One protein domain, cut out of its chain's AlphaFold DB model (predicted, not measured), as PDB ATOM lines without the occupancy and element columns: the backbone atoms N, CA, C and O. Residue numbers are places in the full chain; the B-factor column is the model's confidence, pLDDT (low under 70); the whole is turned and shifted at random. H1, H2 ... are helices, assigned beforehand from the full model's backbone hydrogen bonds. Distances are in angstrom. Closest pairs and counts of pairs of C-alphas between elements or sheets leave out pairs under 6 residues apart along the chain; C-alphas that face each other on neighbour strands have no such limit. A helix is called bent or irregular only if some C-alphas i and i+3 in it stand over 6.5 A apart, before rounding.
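Overview. This is residues 115 to 186 of the 186 residues of an uncharacterized protein of Bisgaard taxon 44 str. EEAB3T1 (UniProt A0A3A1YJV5). Two pairs of helices stand face to face: H1 and H2 form a V that opens from their tight link, and H3 and H4 fold back on each other as a hairpin. H4 crosses H1 near the middle of both helices, and H3 lies near H2, so that the two pairs make a small all-helix body. The printed part has 72 residues with four named helices, H1, H2, H3 and H4 in that order along the chain, and no named strand. It is compact, with a radius of gyration of the C-alphas of 11.4 A, and its C-alphas span 32 by 24 by 17 A.

Arrangement. H1, residues 115 to 130, is the longest helix by residues and touches H2, residues 132 to 145, and H4, residues 171 to 183. It touches H2 with residues 125 to 129 alone, and H2 touches it with residues 134 to 139 alone; the closest C-alphas are those of Leu 129 and Gln 135, 4.4 A apart. These two helices run opposite ways at a steep tilt of 48 degrees. H1 touches H4 with residues 118 to 122 alone, the closest C-alphas being those of Ile 122 and Phe 176, 6.2 A apart, at a steep tilt of 54 degrees, opposite ways. H3, residues 151 to 159, forms a helical hairpin with H4, which touches it with residues 171 to 175 alone. Their closest C-alphas, those of Leu 157 and Leu 172, are 5.3 A apart, and the tilt of 34 degrees is shallow, only just short of steep. H3 is close to H2 but not clearly touching, with the closest C-alphas, those of Leu 139 and Arg 151, 6.8 A apart. H3 is also close to H1 but not clearly touching, about perpendicular to it at 79 degrees. H2 and H4 are apart. In H1, H3 and H4 every O i to N i+4 pair is within hydrogen-bond range; in H2, 8 of 10 are.

Along the chain. H1 runs 22.0 A, from C-alpha 115 at (80.216, 1.721, -5.558) to C-alpha 130 at (93.775, 18.763, -8.449). H2 measures 20.6 A and is irregular, with C-alphas 133 and 136 7.6 A apart. H3 measures 12.6 A. H4 measures 18.5 A and ends with C-alpha 183 at (72.575, 10.819, -10.223).

Size, cuts and confidence. The two C-alphas farthest apart, those of Gly 164 and Lys 186, are 32.8 A from each other. The printed part has no cut, and residue 186 is the chain's last. The links H1 to H2 and H2 to H3 are tight; H3 to H4, with 11 residues between them, is long. The mean pLDDT of the printed part is 82.7, and it is under 70 at residues 115 to 117, 164, 168 to 169 and 184 to 186.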
ATOM      1  N   GLU A 115      79.251   1.085  -6.461       53.28
ATOM      2  CA  GLU A 115      80.216   1.721  -5.558       53.28
ATOM      3  C   GLU A 115      81.654   1.732  -6.090       53.28
ATOM      4  O   GLU A 115      82.270   2.781  -6.058       53.28
ATOM      5  N   VAL A 116      82.196   0.634  -6.631       59.47
ATOM      6  CA  VAL A 116      83.574   0.618  -7.183       59.47
ATOM      7  C   VAL A 116      83.713   1.471  -8.451       59.47
ATOM      8  O   VAL A 116      84.760   2.074  -8.680       59.47
ATOM      9  N   GLN A 117      82.682   1.562  -9.296       67.94
ATOM     10  CA  GLN A 117      82.701   2.488 -10.428       67.94
ATOM     11  C   GLN A 117      82.532   3.931  -9.988       67.94
ATOM     12  O   GLN A 117      83.201   4.787 -10.557       67.94
ATOM     13  N   ILE A 118      81.669   4.192  -9.003       77.38
ATOM     14  CA  ILE A 118      81.541   5.509  -8.382       77.38
ATOM     15  C   ILE A 118      82.890   5.894  -7.770       77.38
ATOM     16  O   ILE A 118      83.410   6.938  -8.121       77.38
ATOM     17  N   ASP A 119      83.525   5.024  -6.986       79.31
ATOM     18  CA  ASP A 119      84.866   5.219  -6.420       79.31
ATOM     19  C   ASP A 119      85.884   5.555  -7.517       79.31
ATOM     20  O   ASP A 119      86.531   6.602  -7.475       79.31
ATOM     21  N   LYS A 120      85.954   4.749  -8.584       82.69
ATOM     22  CA  LYS A 120      86.844   5.032  -9.717       82.69
ATOM     23  C   LYS A 120      86.526   6.374 -10.388       82.69
ATOM     24  O   LYS A 120      87.450   7.098 -10.756       82.69
ATOM     25  N   GLN A 121      85.249   6.707 -10.576       84.50
ATOM     26  CA  GLN A 121      84.827   7.984 -11.157       84.50
ATOM     27  C   GLN A 121      85.196   9.161 -10.256       84.50
ATOM     28  O   GLN A 121      85.688  10.167 -10.769       84.50
ATOM     29  N   ILE A 122      85.018   9.037  -8.940       87.81
ATOM     30  CA  ILE A 122      85.382  10.073  -7.978       87.81
ATOM     31  C   ILE A 122      86.895  10.283  -7.998       87.81
ATOM     32  O   ILE A 122      87.312  11.423  -8.174       87.81
ATOM     33  N   ARG A 123      87.717   9.221  -7.921       87.62
ATOM     34  CA  ARG A 123      89.193   9.344  -7.988       87.62
ATOM     35  C   ARG A 123      89.626  10.095  -9.235       87.62
ATOM     36  O   ARG A 123      90.299  11.109  -9.137       87.62
ATOM     37  N   VAL A 124      89.151   9.663 -10.406       88.12
ATOM     38  CA  VAL A 124      89.491  10.314 -11.680       88.12
ATOM     39  C   VAL A 124      89.021  11.772 -11.717       88.12
ATOM     40  O   VAL A 124      89.689  12.618 -12.311       88.12
ATOM     41  N   THR A 125      87.871  12.078 -11.117       88.50
ATOM     42  CA  THR A 125      87.342  13.448 -11.066       88.50
ATOM     43  C   THR A 125      88.191  14.329 -10.155       88.50
ATOM     44  O   THR A 125      88.580  15.419 -10.571       88.50
ATOM     45  N   ILE A 126      88.534  13.851  -8.959       88.06
ATOM     46  CA  ILE A 126      89.384  14.567  -8.002       88.06
ATOM     47  C   ILE A 126      90.792  14.758  -8.566       88.06
ATOM     48  O   ILE A 126      91.269  15.889  -8.584       88.06
ATOM     49  N   ASP A 127      91.409  13.715  -9.127       87.94
ATOM     50  CA  ASP A 127      92.739  13.796  -9.745       87.94
ATOM     51  C   ASP A 127      92.783  14.864 -10.848       87.94
ATOM     52  O   ASP A 127      93.745  15.624 -10.965       87.94
ATOM     53  N   ARG A 128      91.721  14.965 -11.660       88.81
ATOM     54  CA  ARG A 128      91.603  16.003 -12.697       88.81
ATOM     55  C   ARG A 128      91.410  17.399 -12.117       88.81
ATOM     56  O   ARG A 128      91.910  18.354 -12.701       88.81
ATOM     57  N   LEU A 129      90.673  17.527 -11.016       88.31
ATOM     58  CA  LEU A 129      90.432  18.809 -10.354       88.31
ATOM     59  C   LEU A 129      91.673  19.323  -9.616       88.31
ATOM     60  O   LEU A 129      91.892  20.530  -9.581       88.31
ATOM     61  N   GLN A 130      92.494  18.424  -9.075       86.75
ATOM     62  CA  GLN A 130      93.775  18.763  -8.449       86.75
ATOM     63  C   GLN A 130      94.815  19.250  -9.466       86.75
ATOM     64  O   GLN A 130      95.748  19.957  -9.096       86.75
ATOM     65  N   GLN A 131      94.665  18.904 -10.750       88.25
ATOM     66  CA  GLN A 131      95.541  19.385 -11.817       88.25
ATOM     67  C   GLN A 131      95.117  20.796 -12.266       88.25
ATOM     68  O   GLN A 131      94.088  20.934 -12.938       88.25
ATOM     69  N   PRO A 132      95.921  21.854 -12.017       86.19
ATOM     70  CA  PRO A 132      95.516  23.239 -12.300       86.19
ATOM     71  C   PRO A 132      95.178  23.490 -13.775       86.19
ATOM     72  O   PRO A 132      94.328  24.312 -14.105       86.19
ATOM     73  N   GLN A 133      95.820  22.740 -14.677       88.25
ATOM     74  CA  GLN A 133      95.623  22.836 -16.125       88.25
ATOM     75  C   GLN A 133      94.237  22.346 -16.574       88.25
ATOM     76  O   GLN A 133      93.701  22.830 -17.569       88.25
ATOM     77  N   PHE A 134      93.650  21.384 -15.853       87.06
ATOM     78  CA  PHE A 134      92.373  20.763 -16.211       87.06
ATOM     79  C   PHE A 134      91.223  21.170 -15.288       87.06
ATOM     80  O   PHE A 134      90.069  20.914 -15.632       87.06
ATOM     81  N   GLN A 135      91.512  21.847 -14.174       87.94
ATOM     82  CA  GLN A 135      90.544  22.223 -13.146       87.94
ATOM     83  C   GLN A 135      89.320  22.956 -13.713       87.94
ATOM     84  O   GLN A 135      88.193  22.503 -13.522       87.94
ATOM     85  N   GLN A 136      89.518  24.044 -14.469       88.50
ATOM     86  CA  GLN A 136      88.405  24.831 -15.025       88.50
ATOM     87  C   GLN A 136      87.541  24.000 -15.981       88.50
ATOM     88  O   GLN A 136      86.319  23.965 -15.864       88.50
ATOM     89  N   ARG A 137      88.182  23.239 -16.874       89.62
ATOM     90  CA  ARG A 137      87.485  22.367 -17.826       89.62
ATOM     91  C   ARG A 137      86.704  21.257 -17.120       89.62
ATOM     92  O   ARG A 137      85.622  20.889 -17.576       89.62
ATOM     93  N   ALA A 138      87.252  20.696 -16.044       88.00
ATOM     94  CA  ALA A 138      86.589  19.666 -15.255       88.00
ATOM     95  C   ALA A 138      85.336  20.222 -14.561       88.00
ATOM     96  O   ALA A 138      84.280  19.602 -14.670       88.00
ATOM     97  N   LEU A 139      85.424  21.408 -13.949       89.88
ATOM     98  CA  LEU A 139      84.279  22.096 -13.340       89.88
ATOM     99  C   LEU A 139      83.176  22.378 -14.366       89.88
ATOM    100  O   LEU A 139      82.032  21.986 -14.147       89.88
ATOM    101  N   ASP A 140      83.526  22.948 -15.519       90.62
ATOM    102  CA  ASP A 140      82.552  23.251 -16.576       90.62
ATOM    103  C   ASP A 140      81.888  21.979 -17.128       90.62
ATOM    104  O   ASP A 140      80.722  21.982 -17.526       90.62
ATOM    105  N   THR A 141      82.625  20.865 -17.163       89.31
ATOM    106  CA  THR A 141      82.079  19.569 -17.584       89.31
ATOM    107  C   THR A 141      81.074  19.037 -16.563       89.31
ATOM    108  O   THR A 141      80.031  18.528 -16.964       89.31
ATOM    109  N   LEU A 142      81.366  19.151 -15.265       89.31
ATOM    110  CA  LEU A 142      80.477  18.704 -14.187       89.31
ATOM    111  C   LEU A 142      79.194  19.540 -14.126       89.31
ATOM    112  O   LEU A 142      78.104  18.979 -14.031       89.31
ATOM    113  N   GLU A 143      79.321  20.856 -14.282       90.44
ATOM    114  CA  GLU A 143      78.205  21.806 -14.296       90.44
ATOM    115  C   GLU A 143      77.239  21.552 -15.465       90.44
ATOM    116  O   GLU A 143      76.022  21.599 -15.305       90.44
ATOM    117  N   ARG A 144      77.764  21.180 -16.641       87.94
ATOM    118  CA  ARG A 144      76.933  20.771 -17.789       87.94
ATOM    119  C   ARG A 144      76.241  19.426 -17.595       87.94
ATOM    120  O   ARG A 144      75.243  19.163 -18.259       87.94
ATOM    121  N   GLN A 145      76.809  18.541 -16.777       82.81
ATOM    122  CA  GLN A 145      76.300  17.182 -16.608       82.81
ATOM    123  C   GLN A 145      75.142  17.089 -15.615       82.81
ATOM    124  O   GLN A 145      74.253  16.269 -15.837       82.81
ATOM    125  N   ASP A 146      75.154  17.874 -14.535       82.06
ATOM    126  CA  ASP A 146      74.036  17.933 -13.590       82.06
ATOM    127  C   ASP A 146      73.833  19.371 -13.070       82.06
ATOM    128  O   ASP A 146      74.742  19.919 -12.441       82.06
ATOM    129  N   PRO A 147      72.636  19.962 -13.258       82.94
ATOM    130  CA  PRO A 147      72.290  21.273 -12.709       82.94
ATOM    131  C   PRO A 147      72.387  21.386 -11.180       82.94
ATOM    132  O   PRO A 147      72.422  22.499 -10.667       82.94
ATOM    133  N   SER A 148      72.408  20.274 -10.431       84.81
ATOM    134  CA  SER A 148      72.592  20.305  -8.971       84.81
ATOM    135  C   SER A 148      74.057  20.385  -8.519       84.81
ATOM    136  O   SER A 148      74.326  20.257  -7.326       84.81
ATOM    137  N   PHE A 149      75.012  20.532  -9.442       89.81
ATOM    138  CA  PHE A 149      76.428  20.676  -9.112       89.81
ATOM    139  C   PHE A 149      76.736  22.052  -8.496       89.81
ATOM    140  O   PHE A 149      76.531  23.085  -9.126       89.81
ATOM    141  N   ASP A 150      77.294  22.064  -7.283       89.94
ATOM    142  CA  ASP A 150      77.750  23.273  -6.593       89.94
ATOM    143  C   ASP A 150      79.257  23.509  -6.803       89.94
ATOM    144  O   ASP A 150      80.115  22.877  -6.175       89.94
ATOM    145  N   ARG A 151      79.579  24.453  -7.696       90.06
ATOM    146  CA  ARG A 151      80.959  24.840  -8.032       90.06
ATOM    147  C   ARG A 151      81.698  25.473  -6.852       90.06
ATOM    148  O   ARG A 151      82.887  25.207  -6.679       90.06
ATOM    149  N   ALA A 152      81.023  26.317  -6.073       89.19
ATOM    150  CA  ALA A 152      81.649  27.055  -4.979       89.19
ATOM    151  C   ALA A 152      82.076  26.097  -3.865       89.19
ATOM    152  O   ALA A 152      83.224  26.134  -3.422       89.19
ATOM    153  N   LYS A 153      81.187  25.161  -3.513       89.94
ATOM    154  CA  LYS A 153      81.467  24.124  -2.520       89.94
ATOM    155  C   LYS A 153      82.635  23.223  -2.924       89.94
ATOM    156  O   LYS A 153      83.500  22.941  -2.104       89.94
ATOM    157  N   VAL A 154      82.716  22.791  -4.186       91.00
ATOM    158  CA  VAL A 154      83.839  21.948  -4.648       91.00
ATOM    159  C   VAL A 154      85.178  22.673  -4.538       91.00
ATOM    160  O   VAL A 154      86.163  22.054  -4.148       91.00
ATOM    161  N   LEU A 155      85.231  23.969  -4.855       90.06
ATOM    162  CA  LEU A 155      86.457  24.763  -4.730       90.06
ATOM    163  C   LEU A 155      86.891  24.936  -3.271       90.06
ATOM    164  O   LEU A 155      88.080  24.821  -2.983       90.06
ATOM    165  N   GLU A 156      85.940  25.167  -2.364       91.12
ATOM    166  CA  GLU A 156      86.199  25.234  -0.924       91.12
ATOM    167  C   GLU A 156      86.798  23.917  -0.409       91.12
ATOM    168  O   GLU A 156      87.860  23.912   0.214       91.12
ATOM    169  N   LEU A 157      86.166  22.789  -0.741       89.38
ATOM    170  CA  LEU A 157      86.623  21.459  -0.334       89.38
ATOM    171  C   LEU A 157      87.975  21.085  -0.958       89.38
ATOM    172  O   LEU A 157      88.796  20.415  -0.331       89.38
ATOM    173  N   LEU A 158      88.234  21.534  -2.186       88.00
ATOM    174  CA  LEU A 158      89.506  21.304  -2.861       88.00
ATOM    175  C   LEU A 158      90.646  22.106  -2.226       88.00
ATOM    176  O   LEU A 158      91.751  21.586  -2.124       88.00
ATOM    177  N   ALA A 159      90.380  23.323  -1.745       86.44
ATOM    178  CA  ALA A 159      91.358  24.119  -1.004       86.44
ATOM    179  C   ALA A 159      91.723  23.502   0.360       86.44
ATOM    180  O   ALA A 159      92.826  23.721   0.852       86.44
ATOM    181  N   GLN A 160      90.815  22.722   0.956       84.69
ATOM    182  CA  GLN A 160      91.048  21.988   2.206       84.69
ATOM    183  C   GLN A 160      91.798  20.661   2.003       84.69
ATOM    184  O   GLN A 160      92.223  20.047   2.978       84.69
ATOM    185  N   THR A 161      91.940  20.193   0.760       82.06
ATOM    186  CA  THR A 161      92.548  18.894   0.454       82.06
ATOM    187  C   THR A 161      94.016  19.069   0.074       82.06
ATOM    188  O   THR A 161      94.336  19.817  -0.850       82.06
ATOM    189  N   GLU A 162      94.921  18.346   0.738       75.50
ATOM    190  CA  GLU A 162      96.340  18.384   0.382       75.50
ATOM    191  C   GLU A 162      96.620  17.599  -0.918       75.50
ATOM    192  O   GLU A 162      96.084  16.500  -1.121       75.50
ATOM    193  N   PRO A 163      97.475  18.120  -1.819       70.31
ATOM    194  CA  PRO A 163      97.869  17.403  -3.027       70.31
ATOM    195  C   PRO A 163      98.650  16.130  -2.660       70.31
ATOM    196  O   PRO A 163      99.707  16.196  -2.038       70.31
ATOM    197  N   GLY A 164      98.136  14.965  -3.066       68.31
ATOM    198  CA  GLY A 164      98.737  13.653  -2.782       68.31
ATOM    199  C   GLY A 164      98.125  12.888  -1.602       68.31
ATOM    200  O   GLY A 164      98.515  11.744  -1.366       68.31
ATOM    201  N   GLN A 165      97.153  13.467  -0.888       72.44
ATOM    202  CA  GLN A 165      96.359  12.752   0.114       72.44
ATOM    203  C   GLN A 165      95.369  11.789  -0.565       72.44
ATOM    204  O   GLN A 165      94.739  12.149  -1.562       72.44
ATOM    205  N   ASP A 166      95.201  10.574  -0.020       71.50
ATOM    206  CA  ASP A 166      94.160   9.649  -0.493       71.50
ATOM    207  C   ASP A 166      92.785  10.293  -0.272       71.50
ATOM    208  O   ASP A 166      92.430  10.619   0.870       71.50
ATOM    209  N   PRO A 167      91.996  10.501  -1.337       70.62
ATOM    210  CA  PRO A 167      90.753  11.229  -1.210       70.62
ATOM    211  C   PRO A 167      89.691  10.459  -0.413       70.62
ATOM    212  O   PRO A 167      88.745  11.094   0.042       70.62
ATOM    213  N   LEU A 168      89.848   9.149  -0.162       64.12
ATOM    214  CA  LEU A 168      88.818   8.265   0.411       64.12
ATOM    215  C   LEU A 168      88.244   8.674   1.789       64.12
ATOM    216  O   LEU A 168      87.231   8.122   2.202       64.12
ATOM    217  N   ASN A 169      88.839   9.644   2.490       69.94
ATOM    218  CA  ASN A 169      88.363  10.157   3.786       69.94
ATOM    219  C   ASN A 169      88.142  11.682   3.807       69.94
ATOM    220  O   ASN A 169      88.122  12.294   4.874       69.94
ATOM    221  N   THR A 170      88.014  12.315   2.643       82.19
ATOM    222  CA  THR A 170      87.854  13.773   2.532       82.19
ATOM    223  C   THR A 170      86.383  14.180   2.417       82.19
ATOM    224  O   THR A 170      85.558  13.462   1.850       82.19
ATOM    225  N   GLU A 171      86.047  15.379   2.894       86.06
ATOM    226  CA  GLU A 171      84.744  16.017   2.641       86.06
ATOM    227  C   GLU A 171      84.454  16.118   1.128       86.06
ATOM    228  O   GLU A 171      83.318  15.930   0.685       86.06
ATOM    229  N   LEU A 172      85.503  16.328   0.319       87.94
ATOM    230  CA  LEU A 172      85.443  16.338  -1.144       87.94
ATOM    231  C   LEU A 172      84.944  14.999  -1.706       87.94
ATOM    232  O   LEU A 172      84.093  14.967  -2.598       87.94
ATOM    233  N   TRP A 173      85.442  13.890  -1.166       89.44
ATOM    234  CA  TRP A 173      85.010  12.553  -1.552       89.44
ATOM    235  C   TRP A 173      83.563  12.284  -1.176       89.44
ATOM    236  O   TRP A 173      82.801  11.813  -2.016       89.44
ATOM    237  N   ASN A 174      83.156  12.650   0.041       87.88
ATOM    238  CA  ASN A 174      81.769  12.507   0.486       87.88
ATOM    239  C   ASN A 174      80.806  13.315  -0.394       87.88
ATOM    240  O   ASN A 174      79.749  12.811  -0.781       87.88
ATOM    241  N   TYR A 175      81.192  14.539  -0.769       90.50
ATOM    242  CA  TYR A 175      80.424  15.362  -1.699       90.50
ATOM    243  C   TYR A 175      80.238  14.663  -3.049       90.50
ATOM    244  O   TYR A 175      79.108  14.523  -3.521       90.50
ATOM    245  N   PHE A 176      81.323  14.183  -3.664       89.88
ATOM    246  CA  PHE A 176      81.227  13.509  -4.956       89.88
ATOM    247  C   PHE A 176      80.520  12.156  -4.867       89.88
ATOM    248  O   PHE A 176      79.795  11.788  -5.791       89.88
ATOM    249  N   PHE A 177      80.665  11.439  -3.758       87.94
ATOM    250  CA  PHE A 177      79.945  10.199  -3.510       87.94
ATOM    251  C   PHE A 177      78.435  10.423  -3.502       87.94
ATOM    252  O   PHE A 177      77.719   9.751  -4.245       87.94
ATOM    253  N   GLU A 178      77.937  11.411  -2.753       85.44
ATOM    254  CA  GLU A 178      76.510  11.751  -2.774       85.44
ATOM    255  C   GLU A 178      76.070  12.323  -4.129       85.44
ATOM    256  O   GLU A 178      74.989  11.981  -4.611       85.44
ATOM    257  N   PHE A 179      76.908  13.123  -4.793       87.75
ATOM    258  CA  PHE A 179      76.633  13.658  -6.130       87.75
ATOM    259  C   PHE A 179      76.416  12.541  -7.166       87.75
ATOM    260  O   PHE A 179      75.363  12.476  -7.806       87.75
ATOM    261  N   PHE A 180      77.366  11.609  -7.300       84.69
ATOM    262  CA  PHE A 180      77.255  10.496  -8.247       84.69
ATOM    263  C   PHE A 180      76.187   9.480  -7.829       84.69
ATOM    264  O   PHE A 180      75.506   8.916  -8.689       84.69
ATOM    265  N   ARG A 181      75.969   9.277  -6.523       81.88
ATOM    266  CA  ARG A 181      74.898   8.404  -6.024       81.88
ATOM    267  C   ARG A 181      73.510   8.963  -6.325       81.88
ATOM    268  O   ARG A 181      72.636   8.206  -6.745       81.88
ATOM    269  N   ASN A 182      73.288  10.263  -6.133       79.31
ATOM    270  CA  ASN A 182      72.002  10.901  -6.425       79.31
ATOM    271  C   ASN A 182      71.691  10.903  -7.923       79.31
ATOM    272  O   ASN A 182      70.533  10.748  -8.304       79.31
ATOM    273  N   ARG A 183      72.721  10.969  -8.772       72.88
ATOM    274  CA  ARG A 183      72.575  10.819 -10.223       72.88
ATOM    275  C   ARG A 183      72.068   9.437 -10.646       72.88
ATOM    276  O   ARG A 183      71.351   9.355 -11.630       72.88
ATOM    277  N   LEU A 184      72.401   8.368  -9.918       62.62
ATOM    278  CA  LEU A 184      71.888   7.016 -10.197       62.62
ATOM    279  C   LEU A 184      70.433   6.805  -9.748       62.62
ATOM    280  O   LEU A 184      69.828   5.800 -10.113       62.62
ATOM    281  N   LYS A 185      69.894   7.702  -8.910       58.62
ATOM    282  CA  LYS A 185      68.514   7.635  -8.404       58.62
ATOM    283  C   LYS A 185      67.519   8.466  -9.227       58.62
ATOM    284  O   LYS A 185      66.322   8.235  -9.069       58.62
ATOM    285  N   LYS A 186      67.998   9.434 -10.019       54.69
ATOM    286  CA  LYS A 186      67.202  10.192 -11.000       54.69
ATOM    287  C   LYS A 186      67.001   9.354 -12.261       54.69
ATOM    288  O   LYS A 186      65.885   9.425 -12.812       54.69
TER     289      LYS A 186